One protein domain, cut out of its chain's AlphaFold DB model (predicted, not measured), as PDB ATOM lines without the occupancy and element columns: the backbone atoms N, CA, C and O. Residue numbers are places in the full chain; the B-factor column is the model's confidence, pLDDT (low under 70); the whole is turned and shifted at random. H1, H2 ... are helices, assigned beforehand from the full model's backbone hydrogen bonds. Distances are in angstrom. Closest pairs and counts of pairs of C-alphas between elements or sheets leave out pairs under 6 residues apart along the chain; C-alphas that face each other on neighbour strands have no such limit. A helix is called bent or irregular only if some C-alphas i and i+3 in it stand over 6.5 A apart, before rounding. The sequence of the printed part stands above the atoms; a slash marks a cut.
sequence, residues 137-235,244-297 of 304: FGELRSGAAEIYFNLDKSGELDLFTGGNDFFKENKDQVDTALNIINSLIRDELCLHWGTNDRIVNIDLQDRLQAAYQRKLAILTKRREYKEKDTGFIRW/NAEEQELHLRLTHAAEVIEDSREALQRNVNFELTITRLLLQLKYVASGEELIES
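This is residues 137 to 235 and 244 to 297 of the 304 residues of an uncharacterized protein of Clostridiaceae bacterium (UniProt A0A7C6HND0). The longest helix, H4, crosses one end of a core of three helices, H3, H5 and H6, which stand side by side in a triangle, with H5 running opposite ways to the other two. H1 packs slantwise on H3 and H2 slantwise on H6, while residues 224 to 235, the last part of H4 and the tail after it, stick out as an arm. The printed part has 153 residues with six named helices, H1 to H6 in order along the chain, and no named strand; the class is all helix. It is compact, with a radius of gyration of the C-alphas of 16.2 A and spans of 53 by 38 by 24 A.

H4, residues 202 to 230, has a kink of 25 degrees near residue 209. With residues 208 to 212 alone it touches residues 184 to 191 of H3, residues 171 to 192, at a steep tilt of 68 degrees, only just short of about perpendicular; the C-alphas of Glu 188 and Leu 208 are closest, 6.4 A apart. Residues 215 to 220 of H4 touch residues 246 to 250 of H5, residues 245 to 269, at a steep tilt of 61 degrees, closest at C-alphas Leu 219 and Glu 246, 5.9 A. H4 only just touches H6, residues 274 to 290, with 3 pairs of C-alphas within 8 A, the closest being Lys 215 and Ala 289 at 6.3 A. H5 and H6 are a helical hairpin at a shallow tilt of 6 degrees, with C-alphas Arg 253 and Val 288 closest at 5.5 A. H3 touches H5 at a shallow tilt of 17 degrees, opposite ways, closest at C-alphas Asn 182 and Ala 258, 5.9 A. H1, residues 137 to 150, touches H3 at a steep tilt of 54 degrees, closest at C-alphas Ala 144 and Ala 177, 5.9 A. H2, residues 156 to 169, touches H6 at a steep tilt of 49 degrees, closest at C-alphas Phe 160 and Thr 279, 6.3 A. H1 and H5 are apart. Every O i to N i+4 pair is within hydrogen-bond range in H1, H5 and H6; the counts are 9 of 10 in H2, 16 of 18 in H3 and 23 of 25 in H4.

H4 is 41.9 A from first to last C-alpha, H5 36.4 A, H3 31.9 A and H6 24.1 A; H1 and H2 are 19.7 A and 19.4 A. H3 and H4 are irregular: C-alphas 172 and 175 are 7.8 A apart, and C-alphas 203 and 206 are 7.9 A apart. H1 begins at C-alpha 137 (203.554, 137.984, 164.106), H4 ends at C-alpha 230 (226.988, 127.114, 205.851), and H6 ends at C-alpha 290 (219.576, 131.854, 185.983).

The two C-alphas farthest apart are those of Asp 172 and Trp 235, 53.1 A. Residues 236 to 243 are not printed, and C-alphas 235 and 244 are 14.4 A apart across the cut. Of the links that are printed whole, none is long. The mean pLDDT of the printed part is 92.7, and residues 232 to 235 and 294 to 297 are under 70.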
ATOM      1  N   PHE A 137     203.798 138.494 162.765       96.19
ATOM      2  CA  PHE A 137     203.554 137.984 164.106       96.19
ATOM      3  C   PHE A 137     204.293 136.667 164.350       96.19
ATOM      4  O   PHE A 137     204.820 136.460 165.442       96.19
ATOM      5  N   GLY A 138     204.380 135.796 163.341       94.94
ATOM      6  CA  GLY A 138     205.130 134.542 163.443       94.94
ATOM      7  C   GLY A 138     206.613 134.777 163.746       94.94
ATOM      8  O   GLY A 138     207.176 134.132 164.638       94.94
ATOM      9  N   GLU A 139     207.225 135.748 163.064       95.75
ATOM     10  CA  GLU A 139     208.615 136.162 163.297       95.75
ATOM     11  C   GLU A 139     208.788 136.789 164.684       95.75
ATOM     12  O   GLU A 139     209.663 136.370 165.447       95.75
ATOM     13  N   LEU A 140     207.903 137.723 165.055       97.50
ATOM     14  CA  LEU A 140     207.925 138.373 166.365       97.50
ATOM     15  C   LEU A 140     207.799 137.357 167.504       97.50
ATOM     16  O   LEU A 140     208.541 137.412 168.486       97.50
ATOM     17  N   ARG A 141     206.867 136.409 167.375       97.31
ATOM     18  CA  ARG A 141     206.628 135.350 168.357       97.31
ATOM     19  C   ARG A 141     207.828 134.436 168.498       97.31
ATOM     20  O   ARG A 141     208.230 134.147 169.624       97.31
ATOM     21  N   SER A 142     208.397 134.003 167.378       96.50
ATOM     22  CA  SER A 142     209.573 133.137 167.373       96.50
ATOM     23  C   SER A 142     210.761 133.834 168.035       96.50
ATOM     24  O   SER A 142     211.356 133.263 168.945       96.50
ATOM     25  N   GLY A 143     211.035 135.094 167.679       97.50
ATOM     26  CA  GLY A 143     212.112 135.882 168.282       97.50
ATOM     27  C   GLY A 143     211.909 136.138 169.779       97.50
ATOM     28  O   GLY A 143     212.816 135.904 170.577       97.50
ATOM     29  N   ALA A 144     210.700 136.522 170.198       98.06
ATOM     30  CA  ALA A 144     210.381 136.731 171.611       98.06
ATOM     31  C   ALA A 144     210.518 135.435 172.433       98.06
ATOM     32  O   ALA A 144     211.076 135.446 173.534       98.06
ATOM     33  N   ALA A 145     210.055 134.304 171.891       97.88
ATOM     34  CA  ALA A 145     210.204 132.998 172.523       97.88
ATOM     35  C   ALA A 145     211.675 132.560 172.591       97.88
ATOM     36  O   ALA A 145     212.113 132.031 173.612       97.88
ATOM     37  N   GLU A 146     212.459 132.781 171.535       97.38
ATOM     38  CA  GLU A 146     213.892 132.481 171.526       97.38
ATOM     39  C   GLU A 146     214.658 133.274 172.577       97.38
ATOM     40  O   GLU A 146     215.441 132.678 173.317       97.38
ATOM     41  N   ILE A 147     214.396 134.579 172.697       97.06
ATOM     42  CA  ILE A 147     214.972 135.402 173.762       97.06
ATOM     43  C   ILE A 147     214.631 134.789 175.117       97.06
ATOM     44  O   ILE A 147     215.542 134.507 175.893       97.06
ATOM     45  N   TYR A 148     213.349 134.505 175.373       97.62
ATOM     46  CA  TYR A 148     212.890 133.942 176.644       97.62
ATOM     47  C   TYR A 148     213.577 132.613 176.999       97.62
ATOM     48  O   TYR A 148     214.086 132.445 178.106       97.62
ATOM     49  N   PHE A 149     213.643 131.669 176.056       96.88
ATOM     50  CA  PHE A 149     214.224 130.342 176.289       96.88
ATOM     51  C   PHE A 149     215.755 130.315 176.350       96.88
ATOM     52  O   PHE A 149     216.315 129.272 176.706       96.88
ATOM     53  N   ASN A 150     216.416 131.413 175.985       95.88
ATOM     54  CA  ASN A 150     217.867 131.552 176.042       95.88
ATOM     55  C   ASN A 150     218.341 132.471 177.178       95.88
ATOM     56  O   ASN A 150     219.546 132.615 177.350       95.88
ATOM     57  N   LEU A 151     217.447 133.052 177.988       94.94
ATOM     58  CA  LEU A 151     217.814 133.952 179.096       94.94
ATOM     59  C   LEU A 151     218.856 133.352 180.058       94.94
ATOM     60  O   LEU A 151     219.774 134.046 180.500       94.94
ATOM     61  N   ASP A 152     218.741 132.058 180.368       91.88
ATOM     62  CA  ASP A 152     219.662 131.323 181.243       91.88
ATOM     63  C   ASP A 152     221.032 131.061 180.595       91.88
ATOM     64  O   ASP A 152     222.032 130.927 181.298       91.88
ATOM     65  N   LYS A 153     221.096 131.018 179.260       92.75
ATOM     66  CA  LYS A 153     222.299 130.665 178.488       92.75
ATOM     67  C   LYS A 153     223.061 131.873 177.958       92.75
ATOM     68  O   LYS A 153     224.281 131.809 177.835       92.75
ATOM     69  N   SER A 154     222.352 132.939 177.609       92.62
ATOM     70  CA  SER A 154     222.924 134.129 176.984       92.62
ATOM     71  C   SER A 154     223.802 134.894 177.966       92.62
ATOM     72  O   SER A 154     223.420 135.085 179.124       92.62
ATOM     73  N   GLY A 155     224.961 135.380 177.519       92.88
ATOM     74  CA  GLY A 155     225.742 136.339 178.297       92.88
ATOM     75  C   GLY A 155     225.004 137.675 178.431       92.88
ATOM     76  O   GLY A 155     224.109 137.984 177.645       92.88
ATOM     77  N   GLU A 156     225.383 138.505 179.405       93.12
ATOM     78  CA  GLU A 156     224.815 139.859 179.536       93.12
ATOM     79  C   GLU A 156     225.044 140.694 178.267       93.12
ATOM     80  O   GLU A 156     224.138 141.377 177.796       93.12
ATOM     81  N   LEU A 157     226.229 140.568 177.660       91.88
ATOM     82  CA  LEU A 157     226.573 141.254 176.414       91.88
ATOM     83  C   LEU A 157     225.659 140.845 175.247       91.88
ATOM     84  O   LEU A 157     225.272 141.699 174.448       91.88
ATOM     85  N   ASP A 158     225.280 139.568 175.169       92.56
ATOM     86  CA  ASP A 158     224.377 139.059 174.128       92.56
ATOM     87  C   ASP A 158     222.959 139.622 174.306       92.56
ATOM     88  O   ASP A 158     222.280 139.947 173.333       92.56
ATOM     89  N   LEU A 159     222.515 139.800 175.556       90.81
ATOM     90  CA  LEU A 159     221.232 140.441 175.856       90.81
ATOM     91  C   LEU A 159     221.243 141.935 175.508       90.81
ATOM     92  O   LEU A 159     220.247 142.448 174.999       90.81
ATOM     93  N   PHE A 160     222.361 142.627 175.748       88.69
ATOM     94  CA  PHE A 160     222.508 144.054 175.430       88.69
ATOM     95  C   PHE A 160     222.612 144.348 173.939       88.69
ATOM     96  O   PHE A 160     222.279 145.456 173.520       88.69
ATOM     97  N   THR A 161     223.088 143.376 173.166       91.44
ATOM     98  CA  THR A 161     223.206 143.467 171.712       91.44
ATOM     99  C   THR A 161     221.982 142.827 171.074       91.44
ATOM    100  O   THR A 161     220.968 143.498 170.911       91.44
ATOM    101  N   GLY A 162     222.008 141.515 170.831       90.69
ATOM    102  CA  GLY A 162     220.959 140.808 170.095       90.69
ATOM    103  C   GLY A 162     219.564 140.938 170.711       90.69
ATOM    104  O   GLY A 162     218.591 141.145 169.988       90.69
ATOM    105  N   GLY A 163     219.454 140.872 172.041       90.75
ATOM    106  CA  GLY A 163     218.168 141.050 172.723       90.75
ATOM    107  C   GLY A 163     217.587 142.453 172.527       90.75
ATOM    108  O   GLY A 163     216.421 142.603 172.171       90.75
ATOM    109  N   ASN A 164     218.402 143.488 172.727       93.12
ATOM    110  CA  ASN A 164     217.990 144.882 172.559       93.12
ATOM    111  C   ASN A 164     217.697 145.223 171.088       93.12
ATOM    112  O   ASN A 164     216.705 145.890 170.802       93.12
ATOM    113  N   ASP A 165     218.518 144.730 170.160       96.81
ATOM    114  CA  ASP A 165     218.352 144.950 168.723       96.81
ATOM    115  C   ASP A 165     217.017 144.381 168.228       96.81
ATOM    116  O   ASP A 165     216.270 145.091 167.556       96.81
ATOM    117  N   PHE A 166     216.627 143.181 168.679       97.75
ATOM    118  CA  PHE A 166     215.304 142.614 168.385       97.75
ATOM    119  C   PHE A 166     214.159 143.552 168.800       97.75
ATOM    120  O   PHE A 166     213.236 143.802 168.022       97.75
ATOM    121  N   PHE A 167     214.203 144.101 170.016       97.62
ATOM    122  CA  PHE A 167     213.157 145.010 170.486       97.62
ATOM    123  C   PHE A 167     213.185 146.360 169.766       97.62
ATOM    124  O   PHE A 167     212.129 146.955 169.557       97.62
ATOM    125  N   LYS A 168     214.362 146.849 169.364       97.00
ATOM    126  CA  LYS A 168     214.496 148.074 168.562       97.00
ATOM    127  C   LYS A 168     213.892 147.911 167.172       97.00
ATOM    128  O   LYS A 168     213.181 148.807 166.724       97.00
ATOM    129  N   GLU A 169     214.151 146.783 166.517       97.81
ATOM    130  CA  GLU A 169     213.590 146.450 165.202       97.81
ATOM    131  C   GLU A 169     212.063 146.311 165.253       97.81
ATOM    132  O   GLU A 169     211.376 146.705 164.316       97.81
ATOM    133  N   ASN A 170     211.528 145.837 166.382       97.62
ATOM    134  CA  ASN A 170     210.098 145.608 166.598       97.62
ATOM    135  C   ASN A 170     209.469 146.634 167.556       97.62
ATOM    136  O   ASN A 170     208.577 146.307 168.344       97.62
ATOM    137  N   LYS A 171     209.948 147.883 167.530       97.00
ATOM    138  CA  LYS A 171     209.536 148.920 168.488       97.00
ATOM    139  C   LYS A 171     208.029 149.177 168.474       97.00
ATOM    140  O   LYS A 171     207.432 149.348 169.536       97.00
ATOM    141  N   ASP A 172     207.415 149.173 167.295       96.88
ATOM    142  CA  ASP A 172     205.979 149.426 167.136       96.88
ATOM    143  C   ASP A 172     205.124 148.263 167.668       96.88
ATOM    144  O   ASP A 172     203.968 148.453 168.046       96.88
ATOM    145  N   GLN A 173     205.702 147.062 167.757       97.06
ATOM    146  CA  GLN A 173     205.063 145.844 168.255       97.06
ATOM    147  C   GLN A 173     205.620 145.402 169.617       97.06
ATOM    148  O   GLN A 173     205.362 144.274 170.047       97.06
ATOM    149  N   VAL A 174     206.349 146.274 170.326       97.62
ATOM    150  CA  VAL A 174     206.972 145.937 171.616       97.62
ATOM    151  C   VAL A 174     205.945 145.438 172.628       97.62
ATOM    152  O   VAL A 174     206.196 144.465 173.329       97.62
ATOM    153  N   ASP A 175     204.754 146.041 172.661       97.50
ATOM    154  CA  ASP A 175     203.672 145.617 173.549       97.50
ATOM    155  C   ASP A 175     203.268 144.160 173.282       97.50
ATOM    156  O   ASP A 175     203.168 143.350 174.205       97.50
ATOM    157  N   THR A 176     203.135 143.797 172.006       97.38
ATOM    158  CA  THR A 176     202.841 142.430 171.567       97.38
ATOM    159  C   THR A 176     203.970 141.472 171.938       97.38
ATOM    160  O   THR A 176     203.691 140.408 172.484       97.38
ATOM    161  N   ALA A 177     205.233 141.847 171.723       98.19
ATOM    162  CA  ALA A 177     206.379 141.027 172.122       98.19
ATOM    163  C   ALA A 177     206.393 140.768 173.639       98.19
ATOM    164  O   ALA A 177     206.552 139.630 174.082       98.19
ATOM    165  N   LEU A 178     206.144 141.804 174.445       98.31
ATOM    166  CA  LEU A 178     206.029 141.683 175.899       98.31
ATOM    167  C   LEU A 178     204.836 140.813 176.313       98.31
ATOM    168  O   LEU A 178     204.952 140.031 177.252       98.31
ATOM    169  N   ASN A 179     203.700 140.904 175.617       97.81
ATOM    170  CA  ASN A 179     202.545 140.029 175.843       97.81
ATOM    171  C   ASN A 179     202.870 138.557 175.550       97.81
ATOM    172  O   ASN A 179     202.425 137.675 176.285       97.81
ATOM    173  N   ILE A 180     203.667 138.281 174.516       98.31
ATOM    174  CA  ILE A 180     204.129 136.924 174.198       98.31
ATOM    175  C   ILE A 180     205.000 136.394 175.338       98.31
ATOM    176  O   ILE A 180     204.710 135.319 175.861       98.31
ATOM    177  N   ILE A 181     205.995 137.163 175.791       98.44
ATOM    178  CA  ILE A 181     206.857 136.759 176.915       98.44
ATOM    179  C   ILE A 181     206.034 136.552 178.193       98.44
ATOM    180  O   ILE A 181     206.202 135.540 178.873       98.44
ATOM    181  N   ASN A 182     205.095 137.452 178.496       98.12
ATOM    182  CA  ASN A 182     204.215 137.301 179.655       98.12
ATOM    183  C   ASN A 182     203.355 136.028 179.556       98.12
ATOM    184  O   ASN A 182     203.190 135.303 180.534       98.12
ATOM    185  N   SER A 183     202.860 135.694 178.356       98.06
ATOM    186  CA  SER A 183     202.109 134.452 178.138       98.06
ATOM    187  C   SER A 183     202.951 133.198 178.399       98.06
ATOM    188  O   SER A 183     202.426 132.238 178.955       98.06
ATOM    189  N   LEU A 184     204.251 133.220 178.078       98.38
ATOM    190  CA  LEU A 184     205.172 132.112 178.355       98.38
ATOM    191  C   LEU A 184     205.415 131.951 179.860       98.38
ATOM    192  O   LEU A 184     205.347 130.837 180.371       98.38
ATOM    193  N   ILE A 185     205.622 133.055 180.585       97.94
ATOM    194  CA  ILE A 185     205.765 133.038 182.053       97.94
ATOM    195  C   ILE A 185     204.496 132.499 182.713       97.94
ATOM    196  O   ILE A 185     204.569 131.639 183.590       97.94
ATOM    197  N   ARG A 186     203.323 132.966 182.271       97.56
ATOM    198  CA  ARG A 186     202.037 132.466 182.766       97.56
ATOM    199  C   ARG A 186     201.883 130.970 182.497       97.56
ATOM    200  O   ARG A 186     201.414 130.248 183.368       97.56
ATOM    201  N   ASP A 187     202.274 130.496 181.321       98.06
ATOM    202  CA  ASP A 187     202.174 129.076 180.992       98.06
ATOM    203  C   ASP A 187     203.144 128.223 181.839       98.06
ATOM    204  O   ASP A 187     202.776 127.121 182.243       98.06
ATOM    205  N   GLU A 188     204.327 128.734 182.212       96.88
ATOM    206  CA  GLU A 188     205.190 128.083 183.217       96.88
ATOM    207  C   GLU A 188     204.542 128.036 184.611       96.88
ATOM    208  O   GLU A 188     204.636 127.021 185.301       96.88
ATOM    209  N   LEU A 189     203.831 129.089 185.021       96.12
ATOM    210  CA  LEU A 189     203.038 129.074 186.257       96.12
ATOM    211  C   LEU A 189     201.880 128.062 186.184       96.12
ATOM    212  O   LEU A 189     201.594 127.377 187.163       96.12
ATOM    213  N   CYS A 190     201.241 127.904 185.022       96.19
ATOM    214  CA  CYS A 190     200.230 126.868 184.812       96.19
ATOM    215  C   CYS A 190     200.812 125.457 184.953       96.19
ATOM    216  O   CYS A 190     200.159 124.601 185.552       96.19
ATOM    217  N   LEU A 191     202.030 125.218 184.448       95.50
ATOM    218  CA  LEU A 191     202.742 123.951 184.648       95.50
ATOM    219  C   LEU A 191     203.011 123.698 186.137       95.50
ATOM    220  O   LEU A 191     202.783 122.588 186.613       95.50
ATOM    221  N   HIS A 192     203.437 124.728 186.871       93.00
ATOM    222  CA  HIS A 192     203.660 124.652 188.316       93.00
ATOM    223  C   HIS A 192     202.385 124.262 189.088       93.00
ATOM    224  O   HIS A 192     202.439 123.429 189.987       93.00
ATOM    225  N   TRP A 193     201.223 124.797 188.705       93.50
ATOM    226  CA  TRP A 193     199.937 124.461 189.332       93.50
ATOM    227  C   TRP A 193     199.256 123.202 188.778       93.50
ATOM    228  O   TRP A 193     198.183 122.829 189.253       93.50
ATOM    229  N   GLY A 194     199.828 122.554 187.762       92.50
ATOM    230  CA  GLY A 194     199.222 121.394 187.103       92.50
ATOM    231  C   GLY A 194     197.986 121.713 186.248       92.50
ATOM    232  O   GLY A 194     197.266 120.799 185.849       92.50
ATOM    233  N   THR A 195     197.731 122.986 185.931       93.56
ATOM    234  CA  THR A 195     196.607 123.427 185.083       93.56
ATOM    235  C   THR A 195     197.018 123.459 183.610       93.56
ATOM    236  O   THR A 195     197.025 124.512 182.966       93.56
ATOM    237  N   ASN A 196     197.423 122.303 183.078       91.12
ATOM    238  CA  ASN A 196     197.958 122.185 181.713       91.12
ATOM    239  C   ASN A 196     196.912 122.487 180.631       91.12
ATOM    240  O   ASN A 196     197.254 122.846 179.507       91.12
ATOM    241  N   ASP A 197     195.631 122.367 180.972       92.12
ATOM    242  CA  ASP A 197     194.499 122.677 180.105       92.12
ATOM    243  C   ASP A 197     194.437 124.161 179.715       92.12
ATOM    244  O   ASP A 197     193.923 124.483 178.642       92.12
ATOM    245  N   ARG A 198     195.013 125.051 180.536       93.06
ATOM    246  CA  ARG A 198     194.991 126.514 180.359       93.06
ATOM    247  C   ARG A 198     196.211 127.102 179.646       93.06
ATOM    248  O   ARG A 198     196.266 128.313 179.447       93.06
ATOM    249  N   ILE A 199     197.174 126.268 179.257       95.94
ATOM    250  CA  ILE A 199     198.392 126.708 178.561       95.94
ATOM    251  C   ILE A 199     198.021 127.294 177.200       95.94
ATOM    252  O   ILE A 199     197.345 126.648 176.402       95.94
ATOM    253  N   VAL A 200     198.468 128.507 176.897       96.88
ATOM    254  CA  VAL A 200     198.170 129.137 175.601       96.88
ATOM    255  C   VAL A 200     199.157 128.689 174.531       96.88
ATOM    256  O   VAL A 200     198.745 128.358 173.423       96.88
ATOM    257  N   ASN A 201     200.441 128.594 174.870       96.69
ATOM    258  CA  ASN A 201     201.526 128.175 173.986       96.69
ATOM    259  C   ASN A 201     201.658 126.642 173.930       96.69
ATOM    260  O   ASN A 201     202.705 126.080 174.253       96.69
ATOM    261  N   ILE A 202     200.582 125.953 173.538       93.69
ATOM    262  CA  ILE A 202     200.513 124.477 173.485       93.69
ATOM    263  C   ILE A 202     201.554 123.891 172.518       93.69
ATOM    264  O   ILE A 202     202.119 122.824 172.751       93.69
ATOM    265  N   ASP A 203     201.827 124.589 171.423       94.38
ATOM    266  CA  ASP A 203     202.877 124.263 170.457       94.38
ATOM    267  C   ASP A 203     204.288 124.293 171.069       94.38
ATOM    268  O   ASP A 203     205.154 123.530 170.645       94.38
ATOM    269  N   LEU A 204     204.511 125.099 172.112       96.06
ATOM    270  CA  LEU A 204     205.787 125.220 172.827       96.06
ATOM    271  C   LEU A 204     205.801 124.474 174.170       96.06
ATOM    272  O   LEU A 204     206.762 124.615 174.929       96.06
ATOM    273  N   GLN A 205     204.778 123.669 174.469       95.00
ATOM    274  CA  GLN A 205     204.612 123.011 175.767       95.00
ATOM    275  C   GLN A 205     205.833 122.174 176.174       95.00
ATOM    276  O   GLN A 205     206.309 122.299 177.301       95.00
ATOM    277  N   ASP A 206     206.393 121.383 175.257       95.62
ATOM    278  CA  ASP A 206     207.564 120.544 175.546       95.62
ATOM    279  C   ASP A 206     208.792 121.396 175.912       95.62
ATOM    280  O   ASP A 206     209.558 121.076 176.827       95.62
ATOM    281  N   ARG A 207     208.965 122.537 175.229       96.69
ATOM    282  CA  ARG A 207     210.048 123.493 175.506       96.69
ATOM    283  C   ARG A 207     209.846 124.197 176.844       96.69
ATOM    284  O   ARG A 207     210.825 124.358 177.573       96.69
ATOM    285  N   LEU A 208     208.608 124.578 177.170       96.50
ATOM    286  CA  LEU A 208     208.234 125.163 178.460       96.50
ATOM    287  C   LEU A 208     208.497 124.185 179.603       96.50
ATOM    288  O   LEU A 208     209.162 124.543 180.569       96.50
ATOM    289  N   GLN A 209     208.076 122.928 179.462       96.44
ATOM    290  CA  GLN A 209     208.329 121.898 180.466       96.44
ATOM    291  C   GLN A 209     209.831 121.683 180.670       96.44
ATOM    292  O   GLN A 209     210.305 121.658 181.804       96.44
ATOM    293  N   ALA A 210     210.608 121.603 179.589       96.50
ATOM    294  CA  ALA A 210     212.057 121.495 179.693       96.50
ATOM    295  C   ALA A 210     212.689 122.728 180.366       96.50
ATOM    296  O   ALA A 210     213.635 122.579 181.136       96.50
ATOM    297  N   ALA A 211     212.204 123.940 180.079       95.81
ATOM    298  CA  ALA A 211     212.686 125.172 180.706       95.81
ATOM    299  C   ALA A 211     212.369 125.215 182.205       95.81
ATOM    300  O   ALA A 211     213.273 125.456 183.004       95.81
ATOM    301  N   TYR A 212     211.135 124.884 182.584       95.62
ATOM    302  CA  TYR A 212     210.698 124.783 183.975       95.62
ATOM    303  C   TYR A 212     211.576 123.806 184.770       95.62
ATOM    304  O   TYR A 212     212.138 124.164 185.804       95.62
ATOM    305  N   GLN A 213     211.787 122.595 184.241       95.69
ATOM    306  CA  GLN A 213     212.614 121.577 184.896       95.69
ATOM    307  C   GLN A 213     214.081 122.009 185.038       95.69
ATOM    308  O   GLN A 213     214.710 121.742 186.061       95.69
ATOM    309  N   ARG A 214     214.636 122.719 184.043       94.94
ATOM    310  CA  ARG A 214     215.991 123.287 184.147       94.94
ATOM    311  C   ARG A 214     216.088 124.315 185.271       94.94
ATOM    312  O   ARG A 214     217.011 124.219 186.075       94.94
ATOM    313  N   LYS A 215     215.144 125.260 185.348       95.25
ATOM    314  CA  LYS A 215     215.111 126.290 186.401       95.25
ATOM    315  C   LYS A 215     215.014 125.656 187.787       95.25
ATOM    316  O   LYS A 215     215.780 126.020 188.677       95.25
ATOM    317  N   LEU A 216     214.155 124.648 187.946       94.19
ATOM    318  CA  LEU A 216     214.022 123.917 189.206       94.19
ATOM    319  C   LEU A 216     215.336 123.226 189.600       94.19
ATOM    320  O   LEU A 216     215.815 123.407 190.716       94.19
ATOM    321  N   ALA A 217     215.982 122.526 188.663       95.06
ATOM    322  CA  ALA A 217     217.261 121.863 188.912       95.06
ATOM    323  C   ALA A 217     218.389 122.843 189.289       95.06
ATOM    324  O   ALA A 217     219.270 122.495 190.081       95.06
ATOM    325  N   ILE A 218     218.385 124.059 188.733       93.44
ATOM    326  CA  ILE A 218     219.334 125.118 189.104       93.44
ATOM    327  C   ILE A 218     219.125 125.533 190.566       93.44
ATOM    328  O   ILE A 218     220.098 125.611 191.319       93.44
ATOM    329  N   LEU A 219     217.874 125.747 190.986       92.50
ATOM    330  CA  LEU A 219     217.548 126.122 192.365       92.50
ATOM    331  C   LEU A 219     217.911 125.017 193.361       92.50
ATOM    332  O   LEU A 219     218.553 125.301 194.373       92.50
ATOM    333  N   THR A 220     217.611 123.755 193.039       93.25
ATOM    334  CA  THR A 220     217.987 122.606 193.879       93.25
ATOM    335  C   THR A 220     219.499 122.534 194.078       93.25
ATOM    336  O   THR A 220     219.973 122.506 195.212       93.25
ATOM    337  N   LYS A 221     220.285 122.609 192.993       93.50
ATOM    338  CA  LYS A 221     221.755 122.618 193.090       93.50
ATOM    339  C   LYS A 221     222.255 123.768 193.952       93.50
ATOM    340  O   LYS A 221     223.157 123.589 194.766       93.50
ATOM    341  N   ARG A 222     221.685 124.962 193.783       89.88
ATOM    342  CA  ARG A 222     222.087 126.148 194.543       89.88
ATOM    343  C   ARG A 222     221.864 125.960 196.038       89.88
ATOM    344  O   ARG A 222     222.728 126.336 196.831       89.88
ATOM    345  N   ARG A 223     220.732 125.375 196.418       87.19
ATOM    346  CA  ARG A 223     220.439 125.058 197.812       87.19
ATOM    347  C   ARG A 223     221.464 124.087 198.392       87.19
ATOM    348  O   ARG A 223     222.047 124.393 199.427       87.19
ATOM    349  N   GLU A 224     221.767 123.002 197.683       89.31
ATOM    350  CA  GLU A 224     222.787 122.034 198.108       89.31
ATOM    351  C   GLU A 224     224.165 122.687 198.315       89.31
ATOM    352  O   GLU A 224     224.890 122.342 199.249       89.31
ATOM    353  N   TYR A 225     224.550 123.643 197.458       88.56
ATOM    354  CA  TYR A 225     225.790 124.406 197.634       88.56
ATOM    355  C   TYR A 225     225.750 125.306 198.877       88.56
ATOM    356  O   TYR A 225     226.720 125.320 199.635       88.56
ATOM    357  N   LYS A 226     224.639 126.014 199.127       86.19
ATOM    358  CA  LYS A 226     224.471 126.862 200.322       86.19
ATOM    359  C   LYS A 226     224.494 126.047 201.621       86.19
ATOM    360  O   LYS A 226     225.071 126.489 202.613       86.19
ATOM    361  N   GLU A 227     223.907 124.855 201.623       86.38
ATOM    362  CA  GLU A 227     223.918 123.950 202.782       86.38
ATOM    363  C   GLU A 227     225.330 123.423 203.084       86.38
ATOM    364  O   GLU A 227     225.736 123.363 204.245       86.38
ATOM    365  N   LYS A 228     226.121 123.123 202.044       87.81
ATOM    366  CA  LYS A 228     227.534 122.732 202.197       87.81
ATOM    367  C   LYS A 228     228.400 123.866 202.743       87.81
ATOM    368  O   LYS A 228     229.262 123.607 203.575       87.81
ATOM    369  N   ASP A 229     228.174 125.096 202.284       87.44
ATOM    370  CA  ASP A 229     228.984 126.260 202.665       87.44
ATOM    371  C   ASP A 229     228.678 126.746 204.093       87.44
ATOM    372  O   ASP A 229     229.570 127.123 204.849       87.44
ATOM    373  N   THR A 230     227.413 126.669 204.511       83.25
ATOM    374  CA  THR A 230     226.988 127.114 205.851       83.25
ATOM    375  C   THR A 230     227.252 126.091 206.960       83.25
ATOM    376  O   THR A 230     227.139 126.433 208.137       83.25
ATOM    377  N   GLY A 231     227.596 124.841 206.620       75.25
ATOM    378  CA  GLY A 231     227.878 123.766 207.583       75.25
ATOM    379  C   GLY A 231     226.696 123.395 208.490       75.25
ATOM    380  O   GLY A 231     226.862 122.631 209.442       75.25
ATOM    381  N   PHE A 232     225.509 123.937 208.217       67.00
ATOM    382  CA  PHE A 232     224.312 123.776 209.028       67.00
ATOM    383  C   PHE A 232     223.319 122.894 208.275       67.00
ATOM    384  O   PHE A 232     222.658 123.331 207.336       67.00
ATOM    385  N   ILE A 233     223.195 121.639 208.710       65.56
ATOM    386  CA  ILE A 233     222.128 120.749 208.248       65.56
ATOM    387  C   ILE A 233     220.841 121.232 208.913       65.56
ATOM    388  O   ILE A 233     220.626 121.028 210.111       65.56
ATOM    389  N   ARG A 234     219.997 121.928 208.150       61.69
ATOM    390  CA  ARG A 234     218.668 122.311 208.618       61.69
ATOM    391  C   ARG A 234     217.776 121.078 208.501       61.69
ATOM    392  O   ARG A 234     217.511 120.610 207.401       61.69
ATOM    393  N   TRP A 235     217.355 120.527 209.638       61.28
ATOM    394  CA  TRP A 235     216.370 119.448 209.662       61.28
ATOM    395  C   TRP A 235     215.087 119.949 208.997       61.28
ATOM    396  O   TRP A 235     214.539 120.976 209.400       61.28
ATOM    397  N   ASN A 244     207.442 122.042 197.188       88.94
ATOM    398  CA  ASN A 244     208.807 122.017 197.703       88.94
ATOM    399  C   ASN A 244     209.381 123.450 197.742       88.94
ATOM    400  O   ASN A 244     208.950 124.321 196.986       88.94
ATOM    401  N   ALA A 245     210.350 123.729 198.615       89.38
ATOM    402  CA  ALA A 245     210.863 125.087 198.807       89.38
ATOM    403  C   ALA A 245     211.424 125.696 197.506       89.38
ATOM    404  O   ALA A 245     211.239 126.882 197.252       89.38
ATOM    405  N   GLU A 246     212.049 124.885 196.648       91.50
ATOM    406  CA  GLU A 246     212.546 125.308 195.333       91.50
ATOM    407  C   GLU A 246     211.404 125.647 194.371       91.50
ATOM    408  O   GLU A 246     211.522 126.572 193.573       91.50
ATOM    409  N   GLU A 247     210.289 124.919 194.446       92.69
ATOM    410  CA  GLU A 247     209.105 125.200 193.636       92.69
ATOM    411  C   GLU A 247     208.422 126.493 194.096       92.69
ATOM    412  O   GLU A 247     208.000 127.289 193.259       92.69
ATOM    413  N   GLN A 248     208.367 126.745 195.409       92.00
ATOM    414  CA  GLN A 248     207.882 128.013 195.965       92.00
ATOM    415  C   GLN A 248     208.779 129.186 195.556       92.00
ATOM    416  O   GLN A 248     208.283 130.236 195.148       92.00
ATOM    417  N   GLU A 249     210.100 129.010 195.621       92.69
ATOM    418  CA  GLU A 249     211.054 130.024 195.175       92.69
ATOM    419  C   GLU A 249     210.909 130.300 193.671       92.69
ATOM    420  O   GLU A 249     210.873 131.461 193.254       92.69
ATOM    421  N   LEU A 250     210.770 129.258 192.848       94.38
ATOM    422  CA  LEU A 250     210.530 129.409 191.414       94.38
ATOM    423  C   LEU A 250     209.211 130.141 191.138       94.38
ATOM    424  O   LEU A 250     209.179 131.040 190.301       94.38
ATOM    425  N   HIS A 251     208.145 129.803 191.863       94.62
ATOM    426  CA  HIS A 251     206.852 130.472 191.761       94.62
ATOM    427  C   HIS A 251     206.947 131.975 192.059       94.62
ATOM    428  O   HIS A 251     206.455 132.793 191.277       94.62
ATOM    429  N   LEU A 252     207.627 132.352 193.147       93.69
ATOM    430  CA  LEU A 252     207.864 133.755 193.502       93.69
ATOM    431  C   LEU A 252     208.647 134.484 192.406       93.69
ATOM    432  O   LEU A 252     208.265 135.577 191.993       93.69
ATOM    433  N   ARG A 253     209.704 133.859 191.877       94.62
ATOM    434  CA  ARG A 253     210.522 134.436 190.801       94.62
ATOM    435  C   ARG A 253     209.737 134.615 189.501       94.62
ATOM    436  O   ARG A 253     209.874 135.649 188.852       94.62
ATOM    437  N   LEU A 254     208.914 133.640 189.114       95.94
ATOM    438  CA  LEU A 254     208.061 133.736 187.924       95.94
ATOM    439  C   LEU A 254     206.986 134.816 188.083       95.94
ATOM    440  O   LEU A 254     206.740 135.573 187.147       95.94
ATOM    441  N   THR A 255     206.392 134.931 189.272       95.69
ATOM    442  CA  THR A 255     205.436 136.003 189.585       95.69
ATOM    443  C   THR A 255     206.110 137.370 189.473       95.69
ATOM    444  O   THR A 255     205.613 138.244 188.767       95.69
ATOM    445  N   HIS A 256     207.303 137.518 190.052       95.25
ATOM    446  CA  HIS A 256     208.088 138.741 189.930       95.25
ATOM    447  C   HIS A 256     208.467 139.064 188.475       95.25
ATOM    448  O   HIS A 256     208.418 140.217 188.055       95.25
ATOM    449  N   ALA A 257     208.804 138.059 187.661       96.31
ATOM    450  CA  ALA A 257     209.076 138.263 186.238       96.31
ATOM    451  C   ALA A 257     207.863 138.828 185.483       96.31
ATOM    452  O   ALA A 257     208.031 139.699 184.627       96.31
ATOM    453  N   ALA A 258     206.653 138.357 185.802       97.06
ATOM    454  CA  ALA A 258     205.425 138.889 185.221       97.06
ATOM    455  C   ALA A 258     205.202 140.358 185.625       97.06
ATOM    456  O   ALA A 258     204.907 141.188 184.765       97.06
ATOM    457  N   GLU A 259     205.420 140.703 186.898       96.50
ATOM    458  CA  GLU A 259     205.346 142.089 187.390       96.50
ATOM    459  C   GLU A 259     206.336 143.007 186.663       96.50
ATOM    460  O   GLU A 259     205.960 144.067 186.169       96.50
ATOM    461  N   VAL A 260     207.590 142.570 186.518       96.62
ATOM    462  CA  VAL A 260     208.639 143.328 185.823       96.62
ATOM    463  C   VAL A 260     208.262 143.631 184.367       96.62
ATOM    464  O   VAL A 260     208.587 144.710 183.859       96.62
ATOM    465  N   ILE A 261     207.580 142.711 183.679       97.69
ATOM    466  CA  ILE A 261     207.094 142.950 182.314       97.69
ATOM    467  C   ILE A 261     206.016 144.032 182.296       97.69
ATOM    468  O   ILE A 261     206.081 144.928 181.453       97.69
ATOM    469  N   GLU A 262     205.046 143.971 183.207       97.44
ATOM    470  CA  GLU A 262     203.971 144.965 183.284       97.44
ATOM    471  C   GLU A 262     204.511 146.354 183.655       97.44
ATOM    472  O   GLU A 262     204.182 147.339 182.988       97.44
ATOM    473  N   ASP A 263     205.428 146.434 184.621       96.88
ATOM    474  CA  ASP A 263     206.124 147.671 184.992       96.88
ATOM    475  C   ASP A 263     206.898 148.262 183.805       96.88
ATOM    476  O   ASP A 263     206.868 149.471 183.550       96.88
ATOM    477  N   SER A 264     207.585 147.405 183.045       97.44
ATOM    478  CA  SER A 264     208.329 147.816 181.853       97.44
ATOM    479  C   SER A 264     207.389 148.317 180.759       97.44
ATOM    480  O   SER A 264     207.662 149.345 180.138       97.44
ATOM    481  N   ARG A 265     206.248 147.651 180.550       97.25
ATOM    482  CA  ARG A 265     205.214 148.090 179.606       97.25
ATOM    483  C   ARG A 265     204.655 149.456 179.992       97.25
ATOM    484  O   ARG A 265     204.561 150.335 179.134       97.25
ATOM    485  N   GLU A 266     204.335 149.671 181.266       96.44
ATOM    486  CA  GLU A 266     203.851 150.966 181.748       96.44
ATOM    487  C   GLU A 266     204.911 152.067 181.567       96.44
ATOM    488  O   GLU A 266     204.597 153.172 181.113       96.44
ATOM    489  N   ALA A 267     206.180 151.773 181.859       96.81
ATOM    490  CA  ALA A 267     207.280 152.708 181.642       96.81
ATOM    491  C   ALA A 267     207.413 153.110 180.162       96.81
ATOM    492  O   ALA A 267     207.549 154.298 179.853       96.81
ATOM    493  N   LEU A 268     207.305 152.149 179.240       96.81
ATOM    494  CA  LEU A 268     207.326 152.420 177.801       96.81
ATOM    495  C   LEU A 268     206.131 153.279 177.360       96.81
ATOM    496  O   LEU A 268     206.318 154.239 176.615       96.81
ATOM    497  N   GLN A 269     204.926 153.012 177.873       95.00
ATOM    498  CA  GLN A 269     203.731 153.825 177.590       95.00
ATOM    499  C   GLN A 269     203.858 155.266 178.106       95.00
ATOM    500  O   GLN A 269     203.307 156.197 177.517       95.00
ATOM    501  N   ARG A 270     204.618 155.476 179.186       95.69
ATOM    502  CA  ARG A 270     204.957 156.803 179.728       95.69
ATOM    503  C   ARG A 270     206.119 157.485 178.992       95.69
ATOM    504  O   ARG A 270     206.582 158.528 179.446       95.69
ATOM    505  N   ASN A 271     206.572 156.938 177.861       93.94
ATOM    506  CA  ASN A 271     207.689 157.443 177.055       93.94
ATOM    507  C   ASN A 271     209.025 157.517 177.819       93.94
ATOM    508  O   ASN A 271     209.845 158.406 177.571       93.94
ATOM    509  N   VAL A 272     209.263 156.594 178.756       95.25
ATOM    510  CA  VAL A 272     210.590 156.425 179.369       95.25
ATOM    511  C   VAL A 272     211.588 155.949 178.301       95.25
ATOM    512  O   VAL A 272     211.202 155.410 177.264       95.25
ATOM    513  N   ASN A 273     212.889 156.163 178.530       96.81
ATOM    514  CA  ASN A 273     213.946 155.724 177.618       96.81
ATOM    515  C   ASN A 273     213.798 154.224 177.285       96.81
ATOM    516  O   ASN A 273     213.943 153.368 178.162       96.81
ATOM    517  N   PHE A 274     213.511 153.941 176.011       96.69
ATOM    518  CA  PHE A 274     213.214 152.603 175.509       96.69
ATOM    519  C   PHE A 274     214.355 151.621 175.782       96.69
ATOM    520  O   PHE A 274     214.139 150.592 176.416       96.69
ATOM    521  N   GLU A 275     215.579 151.964 175.371       96.12
ATOM    522  CA  GLU A 275     216.736 151.068 175.466       96.12
ATOM    523  C   GLU A 275     217.062 150.719 176.914       96.12
ATOM    524  O   GLU A 275     217.289 149.555 177.239       96.12
ATOM    525  N   LEU A 276     217.035 151.718 177.801       95.94
ATOM    526  CA  LEU A 276     217.272 151.505 179.225       95.94
ATOM    527  C   LEU A 276     216.201 150.595 179.840       95.94
ATOM    528  O   LEU A 276     216.521 149.733 180.657       95.94
ATOM    529  N   THR A 277     214.941 150.774 179.438       97.19
ATOM    530  CA  THR A 277     213.812 149.979 179.940       97.19
ATOM    531  C   THR A 277     213.924 148.525 179.491       97.19
ATOM    532  O   THR A 277     213.873 147.630 180.331       97.19
ATOM    533  N   ILE A 278     214.169 148.279 178.199       97.69
ATOM    534  CA  ILE A 278     214.355 146.927 177.651       97.69
ATOM    535  C   ILE A 278     215.591 146.248 178.244       97.69
ATOM    536  O   ILE A 278     215.532 145.087 178.639       97.69
ATOM    537  N   THR A 279     216.701 146.974 178.375       95.69
ATOM    538  CA  THR A 279     217.935 146.445 178.969       95.69
ATOM    539  C   THR A 279     217.704 145.977 180.402       95.69
ATOM    540  O   THR A 279     218.080 144.867 180.777       95.69
ATOM    541  N   ARG A 280     217.042 146.812 181.210       96.00
ATOM    542  CA  ARG A 280     216.711 146.477 182.595       96.00
ATOM    543  C   ARG A 280     215.771 145.277 182.675       96.00
ATOM    544  O   ARG A 280     216.017 144.386 183.485       96.00
ATOM    545  N   LEU A 281     214.742 145.249 181.830       97.00
ATOM    546  CA  LEU A 281     213.811 144.133 181.715       97.00
ATOM    547  C   LEU A 281     214.555 142.819 181.438       97.00
ATOM    548  O   LEU A 281     214.384 141.851 182.174       97.00
ATOM    549  N   LEU A 282     215.406 142.786 180.410       96.69
ATOM    550  CA  LEU A 282     216.137 141.581 180.010       96.69
ATOM    551  C   LEU A 282     217.062 141.067 181.113       96.69
ATOM    552  O   LEU A 282     217.113 139.862 181.353       96.69
ATOM    553  N   LEU A 283     217.746 141.966 181.826       95.12
ATOM    554  CA  LEU A 283     218.561 141.591 182.981       95.12
ATOM    555  C   LEU A 283     217.711 140.994 184.105       95.12
ATOM    556  O   LEU A 283     218.045 139.936 184.627       95.12
ATOM    557  N   GLN A 284     216.593 141.628 184.460       94.81
ATOM    558  CA  GLN A 284     215.696 141.120 185.504       94.81
ATOM    559  C   GLN A 284     215.116 139.745 185.149       94.81
ATOM    560  O   GLN A 284     215.109 138.845 185.991       94.81
ATOM    561  N   LEU A 285     214.710 139.539 183.895       95.81
ATOM    562  CA  LEU A 285     214.255 138.234 183.417       95.81
ATOM    563  C   LEU A 285     215.382 137.189 183.421       95.81
ATOM    564  O   LEU A 285     215.143 136.035 183.785       95.81
ATOM    565  N   LYS A 286     216.614 137.585 183.075       95.25
ATOM    566  CA  LYS A 286     217.795 136.722 183.190       95.25
ATOM    567  C   LYS A 286     218.002 136.259 184.627       95.25
ATOM    568  O   LYS A 286     218.162 135.061 184.821       95.25
ATOM    569  N   TYR A 287     217.955 137.154 185.614       91.81
ATOM    570  CA  TYR A 287     218.122 136.790 187.029       91.81
ATOM    571  C   TYR A 287     217.084 135.764 187.498       91.81
ATOM    572  O   TYR A 287     217.397 134.828 188.239       91.81
ATOM    573  N   VAL A 288     215.842 135.902 187.028       90.19
ATOM    574  CA  VAL A 288     214.789 134.915 187.290       90.19
ATOM    575  C   VAL A 288     215.135 133.564 186.660       90.19
ATOM    576  O   VAL A 288     214.997 132.536 187.322       90.19
ATOM    577  N   ALA A 289     215.621 133.552 185.418       92.25
ATOM    578  CA  ALA A 289     215.953 132.330 184.690       92.25
ATOM    579  C   ALA A 289     217.233 131.630 185.189       92.25
ATOM    580  O   ALA A 289     217.266 130.402 185.247       92.25
ATOM    581  N   SER A 290     218.274 132.382 185.553       92.06
ATOM    582  CA  SER A 290     219.576 131.854 185.983       92.06
ATOM    583  C   SER A 290     219.579 131.348 187.423       92.06
ATOM    584  O   SER A 290     220.543 130.716 187.851       92.06
ATOM    585  N   GLY A 291     218.527 131.625 188.195       86.06
ATOM    586  CA  GLY A 291     218.493 131.257 189.603       86.06
ATOM    587  C   GLY A 291     219.386 132.140 190.480       86.06
ATOM    588  O   GLY A 291     219.504 131.861 191.674       86.06
ATOM    589  N   GLU A 292     219.998 133.198 189.942       87.00
ATOM    590  CA  GLU A 292     220.847 134.136 190.686       87.00
ATOM    591  C   GLU A 292     220.028 134.928 191.716       87.00
ATOM    592  O   GLU A 292     218.797 134.980 191.656       87.00
ATOM    593  N   GLU A 293     220.688 135.448 192.754       78.12
ATOM    594  CA  GLU A 293     220.018 136.342 193.702       78.12
ATOM    595  C   GLU A 293     219.689 137.647 192.985       78.12
ATOM    596  O   GLU A 293     220.559 138.233 192.338       78.12
ATOM    597  N   LEU A 294     218.436 138.096 193.105       67.56
ATOM    598  CA  LEU A 294     218.106 139.466 192.760       67.56
ATOM    599  C   LEU A 294     219.054 140.351 193.562       67.56
ATOM    600  O   LEU A 294     219.033 140.340 194.793       67.56
ATOM    601  N   ILE A 295     219.883 141.122 192.862       61.53
ATOM    602  CA  ILE A 295     220.501 142.293 193.463       61.53
ATOM    603  C   ILE A 295     219.337 143.252 193.675       61.53
ATOM    604  O   ILE A 295     219.051 144.112 192.839       61.53
ATOM    605  N   GLU A 296     218.592 143.047 194.760       57.81
ATOM    606  CA  GLU A 296     217.668 144.035 195.265       57.81
ATOM    607  C   GLU A 296     218.526 145.262 195.534       57.81
ATOM    608  O   GLU A 296     219.250 145.373 196.525       57.81
ATOM    609  N   SER A 297     218.515 146.174 194.566       49.84
ATOM    610  CA  SER A 297     218.922 147.549 194.760       49.84
ATOM    611  C   SER A 297     218.052 148.027 195.915       49.84
ATOM    612  O   SER A 297     216.899 148.385 195.675       49.84
TER     613      SER A 297